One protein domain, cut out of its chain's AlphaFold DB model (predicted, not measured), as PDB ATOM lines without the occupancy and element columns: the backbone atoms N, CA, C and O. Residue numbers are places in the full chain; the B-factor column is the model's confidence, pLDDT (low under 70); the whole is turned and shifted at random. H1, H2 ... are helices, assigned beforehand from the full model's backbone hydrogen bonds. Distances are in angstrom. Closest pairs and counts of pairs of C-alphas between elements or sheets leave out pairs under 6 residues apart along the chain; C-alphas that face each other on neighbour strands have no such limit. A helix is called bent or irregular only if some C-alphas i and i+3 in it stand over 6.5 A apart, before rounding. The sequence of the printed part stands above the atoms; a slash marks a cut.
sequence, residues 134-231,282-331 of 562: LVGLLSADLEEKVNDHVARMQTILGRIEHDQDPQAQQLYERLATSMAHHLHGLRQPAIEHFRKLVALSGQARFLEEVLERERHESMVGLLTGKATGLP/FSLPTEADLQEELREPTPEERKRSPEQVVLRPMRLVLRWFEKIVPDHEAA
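This is residues 134 to 231 and 282 to 331 of the 562 residues of the protein "Hypothetical protein" of Alexandrium catenella (UniProt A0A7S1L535). This is a long rod of helices: H1 folds back into H2a as a helical hairpin, with short H4 packed on both, and H7 runs along H1 to make a three-helix bundle with H2b and H3. H5 packs on H7. The printed part has 148 residues with seven named helices, H1 to H7 in chain order, and no named strand, an all helix class. It is only just loose, close to compact, with a radius of gyration of the C-alphas of 18.0 A and spans of 71 by 28 by 24 A.

Find C-alpha 134 at (208.490, 254.574, 184.454); from there H1, residues 134 to 161, runs 38.9 A. H2, residues 166 to 201, was assigned as one helix by its hydrogen bonds but is bent, with C-alphas 186 and 189 6.7 A apart: read it as H2a, 166 to 186, 30.4 A, and H2b, 189 to 201. Then come H3, 205 to 215; H4, 219 to 224; H5, 288 to 294; H6, 299 to 304; and H7, 306 to 323, 26.0 A, ending at (202.914, 259.539, 199.071). H5 and H7 are irregular: C-alphas 289 and 292 are 8.1 A apart, 310 and 313 7.5 A.

Start at the hub, H7: it touches H1, closest C-alphas Glu 307 and Asn 147 at 5.6 A, opposite ways at a shallow tilt of 15 degrees. H2b, H3 and H7 form an up and down bundle, each running against the one before; Leu 211 and Pro 313 are the closest C-alphas of H3 and H7, 6.2 A. H5 touches H7, closest C-alphas Glu 293 and Leu 316, 5.8 A. H6 and H7 only just touch, only at the corner, with 3 pairs of C-alphas within 8 A, closest Arg 302 and Val 309, 6.5 A. H1 and H2a form a hairpin, closest C-alphas Ile 160 and Tyr 172, 6.2 A. Every O i to N i+4 pair is within hydrogen-bond range in H2a, H2b, H3, H4 and H6, against 23 of 24 in H1, 12 of 14 in H7 and 1 of 3 in H5, where 3 of 4 O i to N i+3 pairs are.

The farthest C-alphas, Asp 165 and Ala 331, are 70.9 A apart. Residues 232 to 281 are not printed, and C-alphas 231 and 282 stand 43.9 A apart across this cut. Of the links printed whole, none is long. Look for pLDDT under 70 at 14 residues, among them 200 to 203 and 227 to 231.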
ATOM      1  N   LEU A 134     207.787 255.819 184.745       70.69
ATOM      2  CA  LEU A 134     208.490 254.574 184.454       70.69
ATOM      3  C   LEU A 134     207.777 253.398 185.106       70.69
ATOM      4  O   LEU A 134     207.516 252.399 184.446       70.69
ATOM      5  N   VAL A 135     207.426 253.525 186.383       72.00
ATOM      6  CA  VAL A 135     206.750 252.450 187.104       72.00
ATOM      7  C   VAL A 135     205.284 252.333 186.668       72.00
ATOM      8  O   VAL A 135     204.773 251.223 186.616       72.00
ATOM      9  N   GLY A 136     204.628 253.419 186.246       77.44
ATOM     10  CA  GLY A 136     203.313 253.377 185.601       77.44
ATOM     11  C   GLY A 136     203.331 252.603 184.279       77.44
ATOM     12  O   GLY A 136     202.534 251.683 184.099       77.44
ATOM     13  N   LEU A 137     204.288 252.905 183.395       76.69
ATOM     14  CA  LEU A 137     204.514 252.166 182.147       76.69
ATOM     15  C   LEU A 137     204.860 250.702 182.421       76.69
ATOM     16  O   LEU A 137     204.273 249.820 181.801       76.69
ATOM     17  N   LEU A 138     205.758 250.442 183.379       71.44
ATOM     18  CA  LEU A 138     206.111 249.082 183.783       71.44
ATOM     19  C   LEU A 138     204.892 248.351 184.348       71.44
ATOM     20  O   LEU A 138     204.725 247.176 184.073       71.44
ATOM     21  N   SER A 139     204.036 249.028 185.114       78.00
ATOM     22  CA  SER A 139     202.836 248.423 185.687       78.00
ATOM     23  C   SER A 139     201.807 248.051 184.642       78.00
ATOM     24  O   SER A 139     201.392 246.903 184.638       78.00
ATOM     25  N   ALA A 140     201.480 248.951 183.716       80.88
ATOM     26  CA  ALA A 140     200.518 248.663 182.660       80.88
ATOM     27  C   ALA A 140     201.025 247.552 181.726       80.88
ATOM     28  O   ALA A 140     200.294 246.609 181.430       80.88
ATOM     29  N   ASP A 141     202.294 247.630 181.313       78.31
ATOM     30  CA  ASP A 141     202.896 246.653 180.406       78.31
ATOM     31  C   ASP A 141     203.077 245.279 181.069       78.31
ATOM     32  O   ASP A 141     202.773 244.242 180.473       78.31
ATOM     33  N   LEU A 142     203.545 245.255 182.321       77.00
ATOM     34  CA  LEU A 142     203.725 244.014 183.066       77.00
ATOM     35  C   LEU A 142     202.375 243.408 183.454       77.00
ATOM     36  O   LEU A 142     202.251 242.194 183.391       77.00
ATOM     37  N   GLU A 143     201.366 244.212 183.796       81.00
ATOM     38  CA  GLU A 143     200.007 243.733 184.070       81.00
ATOM     39  C   GLU A 143     199.401 243.071 182.839       81.00
ATOM     40  O   GLU A 143     199.082 241.887 182.888       81.00
ATOM     41  N   GLU A 144     199.350 243.747 181.693       83.94
ATOM     42  CA  GLU A 144     198.809 243.144 180.471       83.94
ATOM     43  C   GLU A 144     199.550 241.847 180.094       83.94
ATOM     44  O   GLU A 144     198.932 240.811 179.822       83.94
ATOM     45  N   LYS A 145     200.889 241.870 180.124       82.69
ATOM     46  CA  LYS A 145     201.707 240.724 179.708       82.69
ATOM     47  C   LYS A 145     201.665 239.567 180.700       82.69
ATOM     48  O   LYS A 145     201.667 238.423 180.243       82.69
ATOM     49  N   VAL A 146     201.676 239.830 182.006       84.56
ATOM     50  CA  VAL A 146     201.617 238.786 183.041       84.56
ATOM     51  C   VAL A 146     200.215 238.197 183.102       84.56
ATOM     52  O   VAL A 146     200.116 236.975 183.156       84.56
ATOM     53  N   ASN A 147     199.152 238.998 182.992       86.06
ATOM     54  CA  ASN A 147     197.767 238.510 183.014       86.06
ATOM     55  C   ASN A 147     197.515 237.520 181.878       86.06
ATOM     56  O   ASN A 147     197.096 236.388 182.115       86.06
ATOM     57  N   ASP A 148     197.841 237.916 180.644       88.12
ATOM     58  CA  ASP A 148     197.711 237.056 179.463       88.12
ATOM     59  C   ASP A 148     198.566 235.785 179.596       88.12
ATOM     60  O   ASP A 148     198.137 234.684 179.247       88.12
ATOM     61  N   HIS A 149     199.771 235.901 180.156       87.88
ATOM     62  CA  HIS A 149     200.664 234.759 180.317       87.88
ATOM     63  C   HIS A 149     200.201 233.772 181.400       87.88
ATOM     64  O   HIS A 149     200.181 232.563 181.155       87.88
ATOM     65  N   VAL A 150     199.787 234.271 182.567       87.94
ATOM     66  CA  VAL A 150     199.260 233.467 183.679       87.94
ATOM     67  C   VAL A 150     197.959 232.786 183.269       87.94
ATOM     68  O   VAL A 150     197.819 231.585 183.496       87.94
ATOM     69  N   ALA A 151     197.055 233.488 182.582       89.06
ATOM     70  CA  ALA A 151     195.812 232.905 182.083       89.06
ATOM     71  C   ALA A 151     196.076 231.721 181.134       89.06
ATOM     72  O   ALA A 151     195.445 230.665 181.253       89.06
ATOM     73  N   ARG A 152     197.062 231.843 180.232       91.19
ATOM     74  CA  ARG A 152     197.478 230.731 179.357       91.19
ATOM     75  C   ARG A 152     198.048 229.564 180.156       91.19
ATOM     76  O   ARG A 152     197.672 228.425 179.893       91.19
ATOM     77  N   MET A 153     198.912 229.825 181.138       90.25
ATOM     78  CA  MET A 153     199.475 228.785 182.011       90.25
ATOM     79  C   MET A 153     198.397 228.033 182.787       90.25
ATOM     80  O   MET A 153     198.382 226.806 182.774       90.25
ATOM     81  N   GLN A 154     197.464 228.751 183.409       90.62
ATOM     82  CA  GLN A 154     196.345 228.152 184.132       90.62
ATOM     83  C   GLN A 154     195.458 227.321 183.211       90.62
ATOM     84  O   GLN A 154     195.052 226.222 183.575       90.62
ATOM     85  N   THR A 155     195.214 227.798 181.990       90.44
ATOM     86  CA  THR A 155     194.436 227.044 181.004       90.44
ATOM     87  C   THR A 155     195.149 225.756 180.578       90.44
ATOM     88  O   THR A 155     194.505 224.720 180.423       90.44
ATOM     89  N   ILE A 156     196.476 225.794 180.416       90.25
ATOM     90  CA  ILE A 156     197.294 224.607 180.125       90.25
ATOM     91  C   ILE A 156     197.227 223.617 181.298       90.25
ATOM     92  O   ILE A 156     196.974 222.435 181.077       90.25
ATOM     93  N   LEU A 157     197.400 224.095 182.533       91.06
ATOM     94  CA  LEU A 157     197.362 223.265 183.741       91.06
ATOM     95  C   LEU A 157     195.981 222.638 183.972       91.06
ATOM     96  O   LEU A 157     195.898 221.443 184.247       91.06
ATOM     97  N   GLY A 158     194.902 223.402 183.789       90.62
ATOM     98  CA  GLY A 158     193.530 222.916 183.966       90.62
ATOM     99  C   GLY A 158     193.148 221.797 182.994       90.62
ATOM    100  O   GLY A 158     192.332 220.945 183.327       90.62
ATOM    101  N   ARG A 159     193.773 221.734 181.809       89.12
ATOM    102  CA  ARG A 159     193.558 220.617 180.874       89.12
ATOM    103  C   ARG A 159     194.167 219.304 181.357       89.12
ATOM    104  O   ARG A 159     193.574 218.263 181.112       89.12
ATOM    105  N   ILE A 160     195.325 219.355 182.016       90.06
ATOM    106  CA  ILE A 160     195.992 218.160 182.557       90.06
ATOM    107  C   ILE A 160     195.330 217.728 183.871       90.06
ATOM    108  O   ILE A 160     195.237 216.540 184.145       90.06
ATOM    109  N   GLU A 161     194.828 218.677 184.668       89.81
ATOM    110  CA  GLU A 161     194.226 218.402 185.982       89.81
ATOM    111  C   GLU A 161     193.034 217.430 185.933       89.81
ATOM    112  O   GLU A 161     192.765 216.732 186.909       89.81
ATOM    113  N   HIS A 162     192.311 217.381 184.813       88.31
ATOM    114  CA  HIS A 162     191.161 216.491 184.645       88.31
ATOM    115  C   HIS A 162     191.527 215.072 184.196       88.31
ATOM    116  O   HIS A 162     190.641 214.215 184.149       88.31
ATOM    117  N   ASP A 163     192.792 214.816 183.868       86.50
ATOM    118  CA  ASP A 163     193.253 213.492 183.475       86.50
ATOM    119  C   ASP A 163     193.492 212.620 184.720       86.50
ATOM    120  O   ASP A 163     194.119 213.050 185.688       86.50
ATOM    121  N   GLN A 164     192.948 211.401 184.723       89.12
ATOM    122  CA  GLN A 164     193.049 210.479 185.866       89.12
ATOM    123  C   GLN A 164     194.334 209.641 185.836       89.12
ATOM    124  O   GLN A 164     194.589 208.878 186.769       89.12
ATOM    125  N   ASP A 165     195.133 209.753 184.772       91.62
ATOM    126  CA  ASP A 165     196.389 209.022 184.656       91.62
ATOM    127  C   ASP A 165     197.403 209.504 185.720       91.62
ATOM    128  O   ASP A 165     197.724 210.698 185.780       91.62
ATOM    129  N   PRO A 166     197.969 208.610 186.554       90.94
ATOM    130  CA  PRO A 166     199.033 208.975 187.491       90.94
ATOM    131  C   PRO A 166     200.249 209.623 186.809       90.94
ATOM    132  O   PRO A 166     200.915 210.461 187.423       90.94
ATOM    133  N   GLN A 167     200.543 209.287 185.547       91.69
ATOM    134  CA  GLN A 167     201.601 209.957 184.783       91.69
ATOM    135  C   GLN A 167     201.241 211.411 184.469       91.69
ATOM    136  O   GLN A 167     202.098 212.292 184.569       91.69
ATOM    137  N   ALA A 168     199.973 211.687 184.151       88.50
ATOM    138  CA  ALA A 168     199.491 213.048 183.936       88.50
ATOM    139  C   ALA A 168     199.575 213.884 185.215       88.50
ATOM    140  O   ALA A 168     199.957 215.052 185.157       88.50
ATOM    141  N   GLN A 169     199.331 213.278 186.378       89.62
ATOM    142  CA  GLN A 169     199.454 213.960 187.665       89.62
ATOM    143  C   GLN A 169     200.910 214.329 188.003       89.62
ATOM    144  O   GLN A 169     201.179 215.468 188.385       89.62
ATOM    145  N   GLN A 170     201.869 213.422 187.786       90.94
ATOM    146  CA  GLN A 170     203.298 213.742 187.940       90.94
ATOM    147  C   GLN A 170     203.734 214.860 186.988       90.94
ATOM    148  O   GLN A 170     204.497 215.760 187.351       90.94
ATOM    149  N   LEU A 171     203.229 214.821 185.756       90.50
ATOM    150  CA  LEU A 171     203.556 215.811 184.747       90.50
ATOM    151  C   LEU A 171     202.921 217.176 185.049       90.50
ATOM    152  O   LEU A 171     203.574 218.199 184.850       90.50
ATOM    153  N   TYR A 172     201.702 217.200 185.595       91.56
ATOM    154  CA  TYR A 172     201.057 218.405 186.116       91.56
ATOM    155  C   TYR A 172     201.922 219.071 187.187       91.56
ATOM    156  O   TYR A 172     202.194 220.266 187.094       91.56
ATOM    157  N   GLU A 173     202.404 218.309 188.172       89.88
ATOM    158  CA  GLU A 173     203.247 218.841 189.250       89.88
ATOM    159  C   GLU A 173     204.563 219.412 188.713       89.88
ATOM    160  O   GLU A 173     204.963 220.524 189.082       89.88
ATOM    161  N   ARG A 174     205.213 218.696 187.788       91.56
ATOM    162  CA  ARG A 174     206.442 219.159 187.133       91.56
ATOM    163  C   ARG A 174     206.205 220.439 186.334       91.56
ATOM    164  O   ARG A 174     206.978 221.393 186.456       91.56
ATOM    165  N   LEU A 175     205.130 220.491 185.550       89.31
ATOM    166  CA  LEU A 175     204.795 221.650 184.727       89.31
ATOM    167  C   LEU A 175     204.424 222.860 185.591       89.31
ATOM    168  O   LEU A 175     204.942 223.950 185.354       89.31
ATOM    169  N   ALA A 176     203.605 222.668 186.628       90.12
ATOM    170  CA  ALA A 176     203.241 223.715 187.581       90.12
ATOM    171  C   ALA A 176     204.480 224.284 188.285       90.12
ATOM    172  O   ALA A 176     204.624 225.501 188.396       90.12
ATOM    173  N   THR A 177     205.414 223.421 188.693       89.25
ATOM    174  CA  THR A 177     206.679 223.832 189.319       89.25
ATOM    175  C   THR A 177     207.565 224.613 188.346       89.25
ATOM    176  O   THR A 177     208.106 225.664 188.698       89.25
ATOM    177  N   SER A 178     207.682 224.156 187.097       87.69
ATOM    178  CA  SER A 178     208.463 224.841 186.057       87.69
ATOM    179  C   SER A 178     207.875 226.214 185.701       87.69
ATOM    180  O   SER A 178     208.593 227.219 185.661       87.69
ATOM    181  N   MET A 179     206.551 226.302 185.542       91.06
ATOM    182  CA  MET A 179     205.831 227.561 185.317       91.06
ATOM    183  C   MET A 179     205.943 228.512 186.517       91.06
ATOM    184  O   MET A 179     206.156 229.712 186.340       91.06
ATOM    185  N   ALA A 180     205.886 227.994 187.745       88.38
ATOM    186  CA  ALA A 180     206.094 228.783 188.956       88.38
ATOM    187  C   ALA A 180     207.517 229.352 189.034       88.38
ATOM    188  O   ALA A 180     207.693 230.534 189.339       88.38
ATOM    189  N   HIS A 181     208.536 228.556 188.700       87.06
ATOM    190  CA  HIS A 181     209.913 229.040 188.589       87.06
ATOM    191  C   HIS A 181     210.069 230.114 187.512       87.06
ATOM    192  O   HIS A 181     210.823 231.069 187.707       87.06
ATOM    193  N   HIS A 182     209.344 229.991 186.402       84.69
ATOM    194  CA  HIS A 182     209.312 231.014 185.368       84.69
ATOM    195  C   HIS A 182     208.710 232.334 185.871       84.69
ATOM    196  O   HIS A 182     209.353 233.379 185.743       84.69
ATOM    197  N   LEU A 183     207.548 232.297 186.531       85.31
ATOM    198  CA  LEU A 183     206.951 233.492 187.142       85.31
ATOM    199  C   LEU A 183     207.832 234.089 188.247       85.31
ATOM    200  O   LEU A 183     207.906 235.308 188.407       85.31
ATOM    201  N   HIS A 184     208.545 233.255 188.999       84.69
ATOM    202  CA  HIS A 184     209.511 233.742 189.975       84.69
ATOM    203  C   HIS A 184     210.691 234.462 189.296       84.69
ATOM    204  O   HIS A 184     211.103 235.539 189.729       84.69
ATOM    205  N   GLY A 185     211.197 233.909 188.189       82.12
ATOM    206  CA  GLY A 185     212.247 234.524 187.373       82.12
ATOM    207  C   GLY A 185     211.843 235.879 186.781       82.12
ATOM    208  O   GLY A 185     212.686 236.767 186.687       82.12
ATOM    209  N   LEU A 186     210.560 236.052 186.458       77.56
ATOM    210  CA  LEU A 186     209.942 237.322 186.061       77.56
ATOM    211  C   LEU A 186     209.929 238.354 187.199       77.56
ATOM    212  O   LEU A 186     210.257 239.523 186.996       77.56
ATOM    213  N   ARG A 187     209.560 237.916 188.407       81.50
ATOM    214  CA  ARG A 187     209.359 238.773 189.585       81.50
ATOM    215  C   ARG A 187     210.672 239.270 190.196       81.50
ATOM    216  O   ARG A 187     210.776 240.422 190.617       81.50
ATOM    217  N   GLN A 188     211.691 238.415 190.247       82.06
ATOM    218  CA  GLN A 188     212.925 238.682 190.990       82.06
ATOM    219  C   GLN A 188     213.713 239.921 190.504       82.06
ATOM    220  O   GLN A 188     214.175 240.677 191.355       82.06
ATOM    221  N   PRO A 189     213.906 240.179 189.191       75.19
ATOM    222  CA  PRO A 189     214.586 241.389 188.721       75.19
ATOM    223  C   PRO A 189     213.885 242.680 189.154       75.19
ATOM    224  O   PRO A 189     214.561 243.645 189.509       75.19
ATOM    225  N   ALA A 190     212.548 242.685 189.157       74.94
ATOM    226  CA  ALA A 190     211.762 243.834 189.589       74.94
ATOM    227  C   ALA A 190     211.943 244.089 191.093       74.94
ATOM    228  O   ALA A 190     212.267 245.208 191.483       74.94
ATOM    229  N   ILE A 191     211.838 243.043 191.926       80.81
ATOM    230  CA  ILE A 191     212.076 243.145 193.379       80.81
ATOM    231  C   ILE A 191     213.487 243.662 193.673       80.81
ATOM    232  O   ILE A 191     213.647 244.562 194.492       80.81
ATOM    233  N   GLU A 192     214.507 243.140 192.990       78.62
ATOM    234  CA  GLU A 192     215.898 243.565 193.185       78.62
ATOM    235  C   GLU A 192     216.097 245.049 192.838       78.62
ATOM    236  O   GLU A 192     216.791 245.782 193.544       78.62
ATOM    237  N   HIS A 193     215.463 245.520 191.762       73.56
ATOM    238  CA  HIS A 193     215.521 246.927 191.383       73.56
ATOM    239  C   HIS A 193     214.785 247.817 192.391       73.56
ATOM    240  O   HIS A 193     215.298 248.869 192.776       73.56
ATOM    241  N   PHE A 194     213.614 247.389 192.869       76.81
ATOM    242  CA  PHE A 194     212.900 248.111 193.918       76.81
ATOM    243  C   PHE A 194     213.694 248.156 195.215       76.81
ATOM    244  O   PHE A 194     213.800 249.226 195.805       76.81
ATOM    245  N   ARG A 195     214.353 247.063 195.606       79.81
ATOM    246  CA  ARG A 195     215.253 247.045 196.763       79.81
ATOM    247  C   ARG A 195     216.369 248.077 196.622       79.81
ATOM    248  O   ARG A 195     216.635 248.807 197.567       79.81
ATOM    249  N   LYS A 196     216.986 248.201 195.442       75.62
ATOM    250  CA  LYS A 196     218.007 249.233 195.189       75.62
ATOM    251  C   LYS A 196     217.445 250.649 195.319       75.62
ATOM    252  O   LYS A 196     218.080 251.485 195.950       75.62
ATOM    253  N   LEU A 197     216.258 250.914 194.768       68.62
ATOM    254  CA  LEU A 197     215.595 252.219 194.892       68.62
ATOM    255  C   LEU A 197     215.249 252.558 196.350       68.62
ATOM    256  O   LEU A 197     215.451 253.688 196.789       68.62
ATOM    257  N   VAL A 198     214.779 251.571 197.113       74.81
ATOM    258  CA  VAL A 198     214.447 251.715 198.537       74.81
ATOM    259  C   VAL A 198     215.708 251.937 199.372       74.81
ATOM    260  O   VAL A 198     215.744 252.865 200.179       74.81
ATOM    261  N   ALA A 199     216.775 251.176 199.121       73.00
ATOM    262  CA  ALA A 199     218.059 251.331 199.800       73.00
ATOM    263  C   ALA A 199     218.674 252.720 199.558       73.00
ATOM    264  O   ALA A 199     219.250 253.307 200.475       73.00
ATOM    265  N   LEU A 200     218.507 253.286 198.354       64.69
ATOM    266  CA  LEU A 200     218.931 254.658 198.046       64.69
ATOM    267  C   LEU A 200     218.166 255.714 198.860       64.69
ATOM    268  O   LEU A 200     218.723 256.771 199.142       64.69
ATOM    269  N   SER A 201     216.925 255.432 199.270       67.19
ATOM    270  CA  SER A 201     216.147 256.334 200.133       67.19
ATOM    271  C   SER A 201     216.585 256.308 201.601       67.19
ATOM    272  O   SER A 201     216.298 257.245 202.342       67.19
ATOM    273  N   GLY A 202     217.264 255.241 202.043       67.31
ATOM    274  CA  GLY A 202     217.841 255.098 203.385       67.31
ATOM    275  C   GLY A 202     216.856 255.042 204.563       67.31
ATOM    276  O   GLY A 202     217.291 254.818 205.692       67.31
ATOM    277  N   GLN A 203     215.552 255.239 204.343       67.38
ATOM    278  CA  GLN A 203     214.567 255.451 205.416       67.38
ATOM    279  C   GLN A 203     213.343 254.517 205.358       67.38
ATOM    280  O   GLN A 203     212.499 254.564 206.248       67.38
ATOM    281  N   ALA A 204     213.254 253.616 204.375       76.62
ATOM    282  CA  ALA A 204     212.097 252.734 204.181       76.62
ATOM    283  C   ALA A 204     212.400 251.252 204.494       76.62
ATOM    284  O   ALA A 204     212.102 250.365 203.698       76.62
ATOM    285  N   ARG A 205     212.962 250.973 205.683       81.94
ATOM    286  CA  ARG A 205     213.278 249.598 206.137       81.94
ATOM    287  C   ARG A 205     212.074 248.655 206.103       81.94
ATOM    288  O   ARG A 205     212.208 247.519 205.672       81.94
ATOM    289  N   PHE A 206     210.891 249.140 206.486       82.75
ATOM    290  CA  PHE A 206     209.671 248.329 206.451       82.75
ATOM    291  C   PHE A 206     209.342 247.848 205.024       82.75
ATOM    292  O   PHE A 206     208.855 246.738 204.837       82.75
ATOM    293  N   LEU A 207     209.648 248.655 203.999       82.75
ATOM    294  CA  LEU A 207     209.421 248.284 202.605       82.75
ATOM    295  C   LEU A 207     210.399 247.185 202.172       82.75
ATOM    296  O   LEU A 207     210.009 246.283 201.439       82.75
ATOM    297  N   GLU A 208     211.648 247.226 202.648       83.88
ATOM    298  CA  GLU A 208     212.626 246.157 202.408       83.88
ATOM    299  C   GLU A 208     212.168 244.832 203.025       83.88
ATOM    300  O   GLU A 208     212.192 243.811 202.340       83.88
ATOM    301  N   GLU A 209     211.682 244.850 204.269       85.44
ATOM    302  CA  GLU A 209     211.158 243.657 204.952       85.44
ATOM    303  C   GLU A 209     209.951 243.057 204.215       85.44
ATOM    304  O   GLU A 209     209.839 241.838 204.063       85.44
ATOM    305  N   VAL A 210     209.059 243.906 203.702       82.88
ATOM    306  CA  VAL A 210     207.889 243.473 202.925       82.88
ATOM    307  C   VAL A 210     208.316 242.881 201.586       82.88
ATOM    308  O   VAL A 210     207.845 241.806 201.220       82.88
ATOM    309  N   LEU A 211     209.242 243.527 200.872       83.69
ATOM    310  CA  LEU A 211     209.797 243.003 199.620       83.69
ATOM    311  C   LEU A 211     210.528 241.669 199.835       83.69
ATOM    312  O   LEU A 211     210.439 240.781 198.984       83.69
ATOM    313  N   GLU A 212     211.213 241.495 200.967       84.69
ATOM    314  CA  GLU A 212     211.815 240.215 201.345       84.69
ATOM    315  C   GLU A 212     210.762 239.155 201.655       84.69
ATOM    316  O   GLU A 212     210.888 238.032 201.169       84.69
ATOM    317  N   ARG A 213     209.695 239.475 202.391       84.12
ATOM    318  CA  ARG A 213     208.606 238.517 202.641       84.12
ATOM    319  C   ARG A 213     207.956 238.065 201.331       84.12
ATOM    320  O   ARG A 213     207.790 236.870 201.099       84.12
ATOM    321  N   GLU A 214     207.670 239.013 200.448       81.06
ATOM    322  CA  GLU A 214     207.082 238.788 199.126       81.06
ATOM    323  C   GLU A 214     208.007 237.971 198.202       81.06
ATOM    324  O   GLU A 214     207.532 237.146 197.421       81.06
ATOM    325  N   ARG A 215     209.337 238.110 198.327       80.81
ATOM    326  CA  ARG A 215     210.323 237.273 197.611       80.81
ATOM    327  C   ARG A 215     210.150 235.778 197.915       80.81
ATOM    328  O   ARG A 215     210.446 234.962 197.045       80.81
ATOM    329  N   HIS A 216     209.673 235.419 199.106       78.69
ATOM    330  CA  HIS A 216     209.531 234.027 199.551       78.69
ATOM    331  C   HIS A 216     208.134 233.433 199.303       78.69
ATOM    332  O   HIS A 216     207.886 232.277 199.659       78.69
ATOM    333  N   GLU A 217     207.207 234.184 198.700       80.12
ATOM    334  CA  GLU A 217     205.857 233.685 198.444       80.12
ATOM    335  C   GLU A 217     205.849 232.617 197.333       80.12
ATOM    336  O   GLU A 217     206.475 232.765 196.279       80.12
ATOM    337  N   SER A 218     205.141 231.507 197.576       80.88
ATOM    338  CA  SER A 218     205.092 230.372 196.647       80.88
ATOM    339  C   SER A 218     204.253 230.700 195.411       80.88
ATOM    340  O   SER A 218     203.026 230.789 195.481       80.88
ATOM    341  N   MET A 219     204.908 230.784 194.251       84.50
ATOM    342  CA  MET A 219     204.239 231.006 192.962       84.50
ATOM    343  C   MET A 219     203.408 229.789 192.513       84.50
ATOM    344  O   MET A 219     202.486 229.927 191.712       84.50
ATOM    345  N   VAL A 220     203.683 228.598 193.059       83.69
ATOM    346  CA  VAL A 220     202.925 227.369 192.763       83.69
ATOM    347  C   VAL A 220     201.503 227.456 193.318       83.69
ATOM    348  O   VAL A 220     200.545 227.081 192.640       83.69
ATOM    349  N   GLY A 221     201.349 227.996 194.533       80.50
ATOM    350  CA  GLY A 221     200.034 228.190 195.148       80.50
ATOM    351  C   GLY A 221     199.174 229.191 194.373       80.50
ATOM    352  O   GLY A 221     197.962 229.015 194.285       80.50
ATOM    353  N   LEU A 222     199.809 230.191 193.752       79.94
ATOM    354  CA  LEU A 222     199.143 231.165 192.883       79.94
ATOM    355  C   LEU A 222     198.646 230.546 191.575       79.94
ATOM    356  O   LEU A 222     197.523 230.810 191.158       79.94
ATOM    357  N   LEU A 223     199.456 229.699 190.939       83.69
ATOM    358  CA  LEU A 223     199.076 229.057 189.678       83.69
ATOM    359  C   LEU A 223     197.987 227.996 189.853       83.69
ATOM    360  O   LEU A 223     197.099 227.887 189.013       83.69
ATOM    361  N   THR A 224     198.061 227.215 190.929       84.31
ATOM    362  CA  THR A 224     197.205 226.033 191.129       84.31
ATOM    363  C   THR A 224     195.977 226.305 191.996       84.31
ATOM    364  O   THR A 224     195.047 225.502 192.019       84.31
ATOM    365  N   GLY A 225     195.967 227.400 192.765       79.44
ATOM    366  CA  GLY A 225     194.922 227.684 193.754       79.44
ATOM    367  C   GLY A 225     194.869 226.688 194.924       79.44
ATOM    368  O   GLY A 225     193.964 226.781 195.753       79.44
ATOM    369  N   LYS A 226     195.815 225.738 195.015       79.12
ATOM    370  CA  LYS A 226     195.912 224.740 196.090       79.12
ATOM    371  C   LYS A 226     197.015 225.161 197.060       79.12
ATOM    372  O   LYS A 226     198.189 225.209 196.711       79.12
ATOM    373  N   ALA A 227     196.631 225.490 198.294       59.06
ATOM    374  CA  ALA A 227     197.551 226.020 199.303       59.06
ATOM    375  C   ALA A 227     198.420 224.947 199.993       59.06
ATOM    376  O   ALA A 227     199.344 225.296 200.729       59.06
ATOM    377  N   THR A 228     198.141 223.655 199.789       60.56
ATOM    378  CA  THR A 228     198.713 222.561 200.586       60.56
ATOM    379  C   THR A 228     199.187 221.391 199.716       60.56
ATOM    380  O   THR A 228     198.468 220.931 198.836       60.56
ATOM    381  N   GLY A 229     200.408 220.904 199.977       66.38
ATOM    382  CA  GLY A 229     200.940 219.642 199.436       66.38
ATOM    383  C   GLY A 229     201.993 219.753 198.326       66.38
ATOM    384  O   GLY A 229     202.726 218.794 198.116       66.38
ATOM    385  N   LEU A 230     202.124 220.903 197.657       66.31
ATOM    386  CA  LEU A 230     203.123 221.095 196.597       66.31
ATOM    387  C   LEU A 230     204.451 221.637 197.159       66.31
ATOM    388  O   LEU A 230     204.427 222.457 198.087       66.31
ATOM    389  N   PRO A 231     205.609 221.215 196.614       64.69
ATOM    390  CA  PRO A 231     206.909 221.699 197.058       64.69
ATOM    391  C   PRO A 231     206.988 223.221 196.901       64.69
ATOM    392  O   PRO A 231     206.647 223.782 195.857       64.69
ATOM    393  N   PHE A 282     211.255 265.712 203.793       69.31
ATOM    394  CA  PHE A 282     210.145 265.096 203.080       69.31
ATOM    395  C   PHE A 282     209.308 264.344 204.099       69.31
ATOM    396  O   PHE A 282     209.855 263.653 204.961       69.31
ATOM    397  N   SER A 283     207.987 264.460 203.997       78.25
ATOM    398  CA  SER A 283     207.107 263.577 204.746       78.25
ATOM    399  C   SER A 283     207.183 262.210 204.075       78.25
ATOM    400  O   SER A 283     206.711 262.038 202.945       78.25
ATOM    401  N   LEU A 284     207.834 261.258 204.732       80.31
ATOM    402  CA  LEU A 284     207.842 259.890 204.248       80.31
ATOM    403  C   LEU A 284     206.518 259.192 204.576       80.31
ATOM    404  O   LEU A 284     205.980 259.407 205.664       80.31
ATOM    405  N   PRO A 285     206.012 258.338 203.668       83.56
ATOM    406  CA  PRO A 285     204.833 257.529 203.938       83.56
ATOM    407  C   PRO A 285     205.094 256.605 205.124       83.56
ATOM    408  O   PRO A 285     206.154 255.976 205.213       83.56
ATOM    409  N   THR A 286     204.117 256.504 206.013       86.88
ATOM    410  CA  THR A 286     204.158 255.586 207.152       86.88
ATOM    411  C   THR A 286     203.645 254.197 206.765       86.88
ATOM    412  O   THR A 286     203.110 253.983 205.682       86.88
ATOM    413  N   GLU A 287     203.778 253.210 207.647       87.88
ATOM    414  CA  GLU A 287     203.181 251.888 207.412       87.88
ATOM    415  C   GLU A 287     201.645 251.962 207.315       87.88
ATOM    416  O   GLU A 287     201.038 251.320 206.459       87.88
ATOM    417  N   ALA A 288     201.020 252.821 208.129       89.06
ATOM    418  CA  ALA A 288     199.577 253.065 208.101       89.06
ATOM    419  C   ALA A 288     199.110 253.582 206.733       89.06
ATOM    420  O   ALA A 288     198.029 253.238 206.257       89.06
ATOM    421  N   ASP A 289     199.962 254.351 206.056       85.31
ATOM    422  CA  ASP A 289     199.700 254.830 204.709       85.31
ATOM    423  C   ASP A 289     199.635 253.712 203.659       85.31
ATOM    424  O   ASP A 289     199.063 253.923 202.589       85.31
ATOM    425  N   LEU A 290     200.218 252.550 203.935       89.69
ATOM    426  CA  LEU A 290     200.320 251.427 203.003       89.69
ATOM    427  C   LEU A 290     199.541 250.197 203.481       89.69
ATOM    428  O   LEU A 290     199.671 249.128 202.894       89.69
ATOM    429  N   GLN A 291     198.705 250.339 204.512       90.62
ATOM    430  CA  GLN A 291     198.048 249.218 205.186       90.62
ATOM    431  C   GLN A 291     197.195 248.346 204.247       90.62
ATOM    432  O   GLN A 291     197.182 247.124 204.390       90.62
ATOM    433  N   GLU A 292     196.524 248.952 203.265       87.88
ATOM    434  CA  GLU A 292     195.727 248.226 202.266       87.88
ATOM    435  C   GLU A 292     196.603 247.316 201.392       87.88
ATOM    436  O   GLU A 292     196.295 246.137 201.221       87.88
ATOM    437  N   GLU A 293     197.741 247.829 200.921       87.00
ATOM    438  CA  GLU A 293     198.691 247.070 200.101       87.00
ATOM    439  C   GLU A 293     199.495 246.063 200.930       87.00
ATOM    440  O   GLU A 293     199.974 245.065 200.393       87.00
ATOM    441  N   LEU A 294     199.635 246.287 202.239       87.44
ATOM    442  CA  LEU A 294     200.326 245.403 203.185       87.44
ATOM    443  C   LEU A 294     199.465 244.233 203.683       87.44
ATOM    444  O   LEU A 294     200.015 243.250 204.188       87.44
ATOM    445  N   ARG A 295     198.147 244.254 203.461       91.94
ATOM    446  CA  ARG A 295     197.252 243.150 203.835       91.94
ATOM    447  C   ARG A 295     197.527 241.883 203.024       91.94
ATOM    448  O   ARG A 295     197.517 241.917 201.798       91.94
ATOM    449  N   GLU A 296     197.736 240.753 203.702       87.56
ATOM    450  CA  GLU A 296     197.910 239.463 203.024       87.56
ATOM    451  C   GLU A 296     196.701 239.133 202.125       87.56
ATOM    452  O   GLU A 296     195.556 239.253 202.578       87.56
ATOM    453  N   PRO A 297     196.934 238.725 200.862       85.81
ATOM    454  CA  PRO A 297     195.861 238.394 199.938       85.81
ATOM    455  C   PRO A 297     195.126 237.145 200.412       85.81
ATOM    456  O   PRO A 297     195.737 236.144 200.806       85.81
ATOM    457  N   THR A 298     193.800 237.192 200.347       90.00
ATOM    458  CA  THR A 298     192.963 236.050 200.726       90.00
ATOM    459  C   THR A 298     193.122 234.910 199.709       90.00
ATOM    460  O   THR A 298     193.484 235.147 198.550       90.00
ATOM    461  N   PRO A 299     192.879 233.643 200.090       85.38
ATOM    462  CA  PRO A 299     192.930 232.531 199.137       85.38
ATOM    463  C   PRO A 299     191.961 232.707 197.956       85.38
ATOM    464  O   PRO A 299     192.256 232.276 196.840       85.38
ATOM    465  N   GLU A 300     190.837 233.388 198.167       87.50
ATOM    466  CA  GLU A 300     189.861 233.736 197.136       87.50
ATOM    467  C   GLU A 300     190.422 234.763 196.148       87.50
ATOM    468  O   GLU A 300     190.240 234.604 194.942       87.50
ATOM    469  N   GLU A 301     191.140 235.780 196.630       87.06
ATOM    470  CA  GLU A 301     191.833 236.765 195.788       87.06
ATOM    471  C   GLU A 301     192.951 236.113 194.981       87.06
ATOM    472  O   GLU A 301     193.035 236.322 193.775       87.06
ATOM    473  N   ARG A 302     193.743 235.230 195.603       85.62
ATOM    474  CA  ARG A 302     194.775 234.448 194.901       85.62
ATOM    475  C   ARG A 302     194.200 233.626 193.751       85.62
ATOM    476  O   ARG A 302     194.854 233.476 192.726       85.62
ATOM    477  N   LYS A 303     192.987 233.093 193.921       82.06
ATOM    478  CA  LYS A 303     192.304 232.298 192.897       82.06
ATOM    479  C   LYS A 303     191.650 233.165 191.821       82.06
ATOM    480  O   LYS A 303     191.623 232.767 190.661       82.06
ATOM    481  N   ARG A 304     191.079 234.308 192.208       87.25
ATOM    482  CA  ARG A 304     190.313 235.185 191.312       87.25
ATOM    483  C   ARG A 304     191.202 236.100 190.476       87.25
ATOM    484  O   ARG A 304     190.850 236.361 189.333       87.25
ATOM    485  N   SER A 305     192.295 236.586 191.057       84.81
ATOM    486  CA  SER A 305     193.214 237.553 190.456       84.81
ATOM    487  C   SER A 305     194.674 237.255 190.844       84.81
ATOM    488  O   SER A 305     195.324 238.054 191.528       84.81
ATOM    489  N   PRO A 306     195.231 236.096 190.438       81.25
ATOM    490  CA  PRO A 306     196.621 235.724 190.733       81.25
ATOM    491  C   PRO A 306     197.625 236.786 190.267       81.25
ATOM    492  O   PRO A 306     198.639 237.021 190.925       81.25
ATOM    493  N   GLU A 307     197.328 237.479 189.172       80.12
ATOM    494  CA  GLU A 307     198.119 238.582 188.646       80.12
ATOM    495  C   GLU A 307     198.301 239.729 189.633       80.12
ATOM    496  O   GLU A 307     199.398 240.277 189.777       80.12
ATOM    497  N   GLN A 308     197.240 240.058 190.366       84.56
ATOM    498  CA  GLN A 308     197.268 241.130 191.337       84.56
ATOM    499  C   GLN A 308     198.266 240.776 192.439       84.56
ATOM    500  O   GLN A 308     199.061 241.622 192.858       84.56
ATOM    501  N   VAL A 309     198.305 239.514 192.852       84.94
ATOM    502  CA  VAL A 309     199.251 239.057 193.869       84.94
ATOM    503  C   VAL A 309     200.691 239.095 193.352       84.94
ATOM    504  O   VAL A 309     201.572 239.599 194.042       84.94
ATOM    505  N   VAL A 310     200.940 238.675 192.106       80.44
ATOM    506  CA  VAL A 310     202.289 238.729 191.505       80.44
ATOM    507  C   VAL A 310     202.828 240.164 191.423       80.44
ATOM    508  O   VAL A 310     204.014 240.396 191.676       80.44
ATOM    509  N   LEU A 311     201.968 241.131 191.099       81.62
ATOM    510  CA  LEU A 311     202.336 242.542 190.902       81.62
ATOM    511  C   LEU A 311     202.300 243.379 192.186       81.62
ATOM    512  O   LEU A 311     202.665 244.558 192.171       81.62
ATOM    513  N   ARG A 312     201.879 242.795 193.308       85.88
ATOM    514  CA  ARG A 312     201.729 243.482 194.596       85.88
ATOM    515  C   ARG A 312     202.995 244.222 195.064       85.88
ATOM    516  O   ARG A 312     202.866 245.397 195.404       85.88
ATOM    517  N   PRO A 313     204.218 243.650 194.998       82.75
ATOM    518  CA  PRO A 313     205.442 244.372 195.370       82.75
ATOM    519  C   PRO A 313     205.635 245.682 194.604       82.75
ATOM    520  O   PRO A 313     206.098 246.677 195.155       82.75
ATOM    521  N   MET A 314     205.261 245.692 193.325       78.25
ATOM    522  CA  MET A 314     205.395 246.873 192.482       78.25
ATOM    523  C   MET A 314     204.362 247.942 192.836       78.25
ATOM    524  O   MET A 314     204.704 249.120 192.908       78.25
ATOM    525  N   ARG A 315     203.115 247.537 193.111       84.19
ATOM    526  CA  ARG A 315     202.053 248.452 193.559       84.19
ATOM    527  C   ARG A 315     202.365 249.078 194.912       84.19
ATOM    528  O   ARG A 315     202.206 250.284 195.070       84.19
ATOM    529  N   LEU A 316     202.918 248.300 195.837       85.62
ATOM    530  CA  LEU A 316     203.395 248.792 197.127       85.62
ATOM    531  C   LEU A 316     204.446 249.906 196.956       85.62
ATOM    532  O   LEU A 316     204.330 250.975 197.553       85.62
ATOM    533  N   VAL A 317     205.442 249.689 196.092       81.19
ATOM    534  CA  VAL A 317     206.497 250.678 195.818       81.19
ATOM    535  C   VAL A 317     205.937 251.913 195.102       81.19
ATOM    536  O   VAL A 317     206.308 253.037 195.441       81.19
ATOM    537  N   LEU A 318     205.004 251.733 194.162       80.56
ATOM    538  CA  LEU A 318     204.282 252.830 193.508       80.56
ATOM    539  C   LEU A 318     203.549 253.712 194.513       80.56
ATOM    540  O   LEU A 318     203.744 254.927 194.522       80.56
ATOM    541  N   ARG A 319     202.740 253.098 195.379       85.31
ATOM    542  CA  ARG A 319     201.986 253.797 196.423       85.31
ATOM    543  C   ARG A 319     202.908 254.526 197.393       85.31
ATOM    544  O   ARG A 319     202.599 255.642 197.807       85.31
ATOM    545  N   TRP A 320     204.058 253.935 197.709       85.69
ATOM    546  CA  TRP A 320     205.077 254.591 198.519       85.69
ATOM    547  C   TRP A 320     205.617 255.852 197.824       85.69
ATOM    548  O   TRP A 320     205.539 256.939 198.394       85.69
ATOM    549  N   PHE A 321     206.044 255.768 196.558       79.25
ATOM    550  CA  PHE A 321     206.483 256.943 195.787       79.25
ATOM    551  C   PHE A 321     205.376 257.986 195.573       79.25
ATOM    552  O   PHE A 321     205.658 259.181 195.450       79.25
ATOM    553  N   GLU A 322     204.112 257.567 195.507       82.75
ATOM    554  CA  GLU A 322     202.968 258.473 195.405       82.75
ATOM    555  C   GLU A 322     202.834 259.398 196.602       82.75
ATOM    556  O   GLU A 322     202.537 260.579 196.408       82.75
ATOM    557  N   LYS A 323     203.108 258.867 197.791       85.19
ATOM    558  CA  LYS A 323     202.914 259.539 199.071       85.19
ATOM    559  C   LYS A 323     204.123 260.341 199.558       85.19
ATOM    560  O   LYS A 323     204.007 261.036 200.561       85.19
ATOM    561  N   ILE A 324     205.258 260.303 198.853       80.38
ATOM    562  CA  ILE A 324     206.382 261.206 199.138       80.38
ATOM    563  C   ILE A 324     205.977 262.625 198.726       80.38
ATOM    564  O   ILE A 324     205.927 262.957 197.536       80.38
ATOM    565  N   VAL A 325     205.692 263.467 199.718       79.31
ATOM    566  CA  VAL A 325     205.324 264.877 199.543       79.31
ATOM    567  C   VAL A 325     206.388 265.761 200.218       79.31
ATOM    568  O   VAL A 325     206.906 265.400 201.278       79.31
ATOM    569  N   PRO A 326     206.782 266.901 199.614       71.12
ATOM    570  CA  PRO A 326     207.607 267.896 200.296       71.12
ATOM    571  C   PRO A 326     206.886 268.402 201.547       71.12
ATOM    572  O   PRO A 326     205.742 268.850 201.446       71.12
ATOM    573  N   ASP A 327     207.537 268.351 202.710       75.50
ATOM    574  CA  ASP A 327     206.951 268.862 203.949       75.50
ATOM    575  C   ASP A 327     207.033 270.396 203.956       75.50
ATOM    576  O   ASP A 327     208.002 271.004 204.414       75.50
ATOM    577  N   HIS A 328     206.012 271.035 203.384       69.62
ATOM    578  CA  HIS A 328     205.899 272.492 203.349       69.62
ATOM    579  C   HIS A 328     205.661 273.102 204.744       69.62
ATOM    580  O   HIS A 328     205.900 274.295 204.930       69.62
ATOM    581  N   GLU A 329     205.231 272.311 205.734       70.50
ATOM    582  CA  GLU A 329     204.950 272.792 207.091       70.50
ATOM    583  C   GLU A 329     206.181 272.764 208.000       70.50
ATOM    584  O   GLU A 329     206.314 273.613 208.889       70.50
ATOM    585  N   ALA A 330     207.114 271.837 207.781       62.78
ATOM    586  CA  ALA A 330     208.348 271.776 208.558       62.78
ATOM    587  C   ALA A 330     209.247 273.008 208.370       62.78
ATOM    588  O   ALA A 330     209.962 273.376 209.303       62.78
ATOM    589  N   ALA A 331     209.181 273.676 207.214       58.75
ATOM    590  CA  ALA A 331     209.889 274.935 206.967       58.75
ATOM    591  C   ALA A 331     209.342 276.103 207.814       58.75
ATOM    592  O   ALA A 331     210.086 277.015 208.169       58.75
TER     593      ALA A 331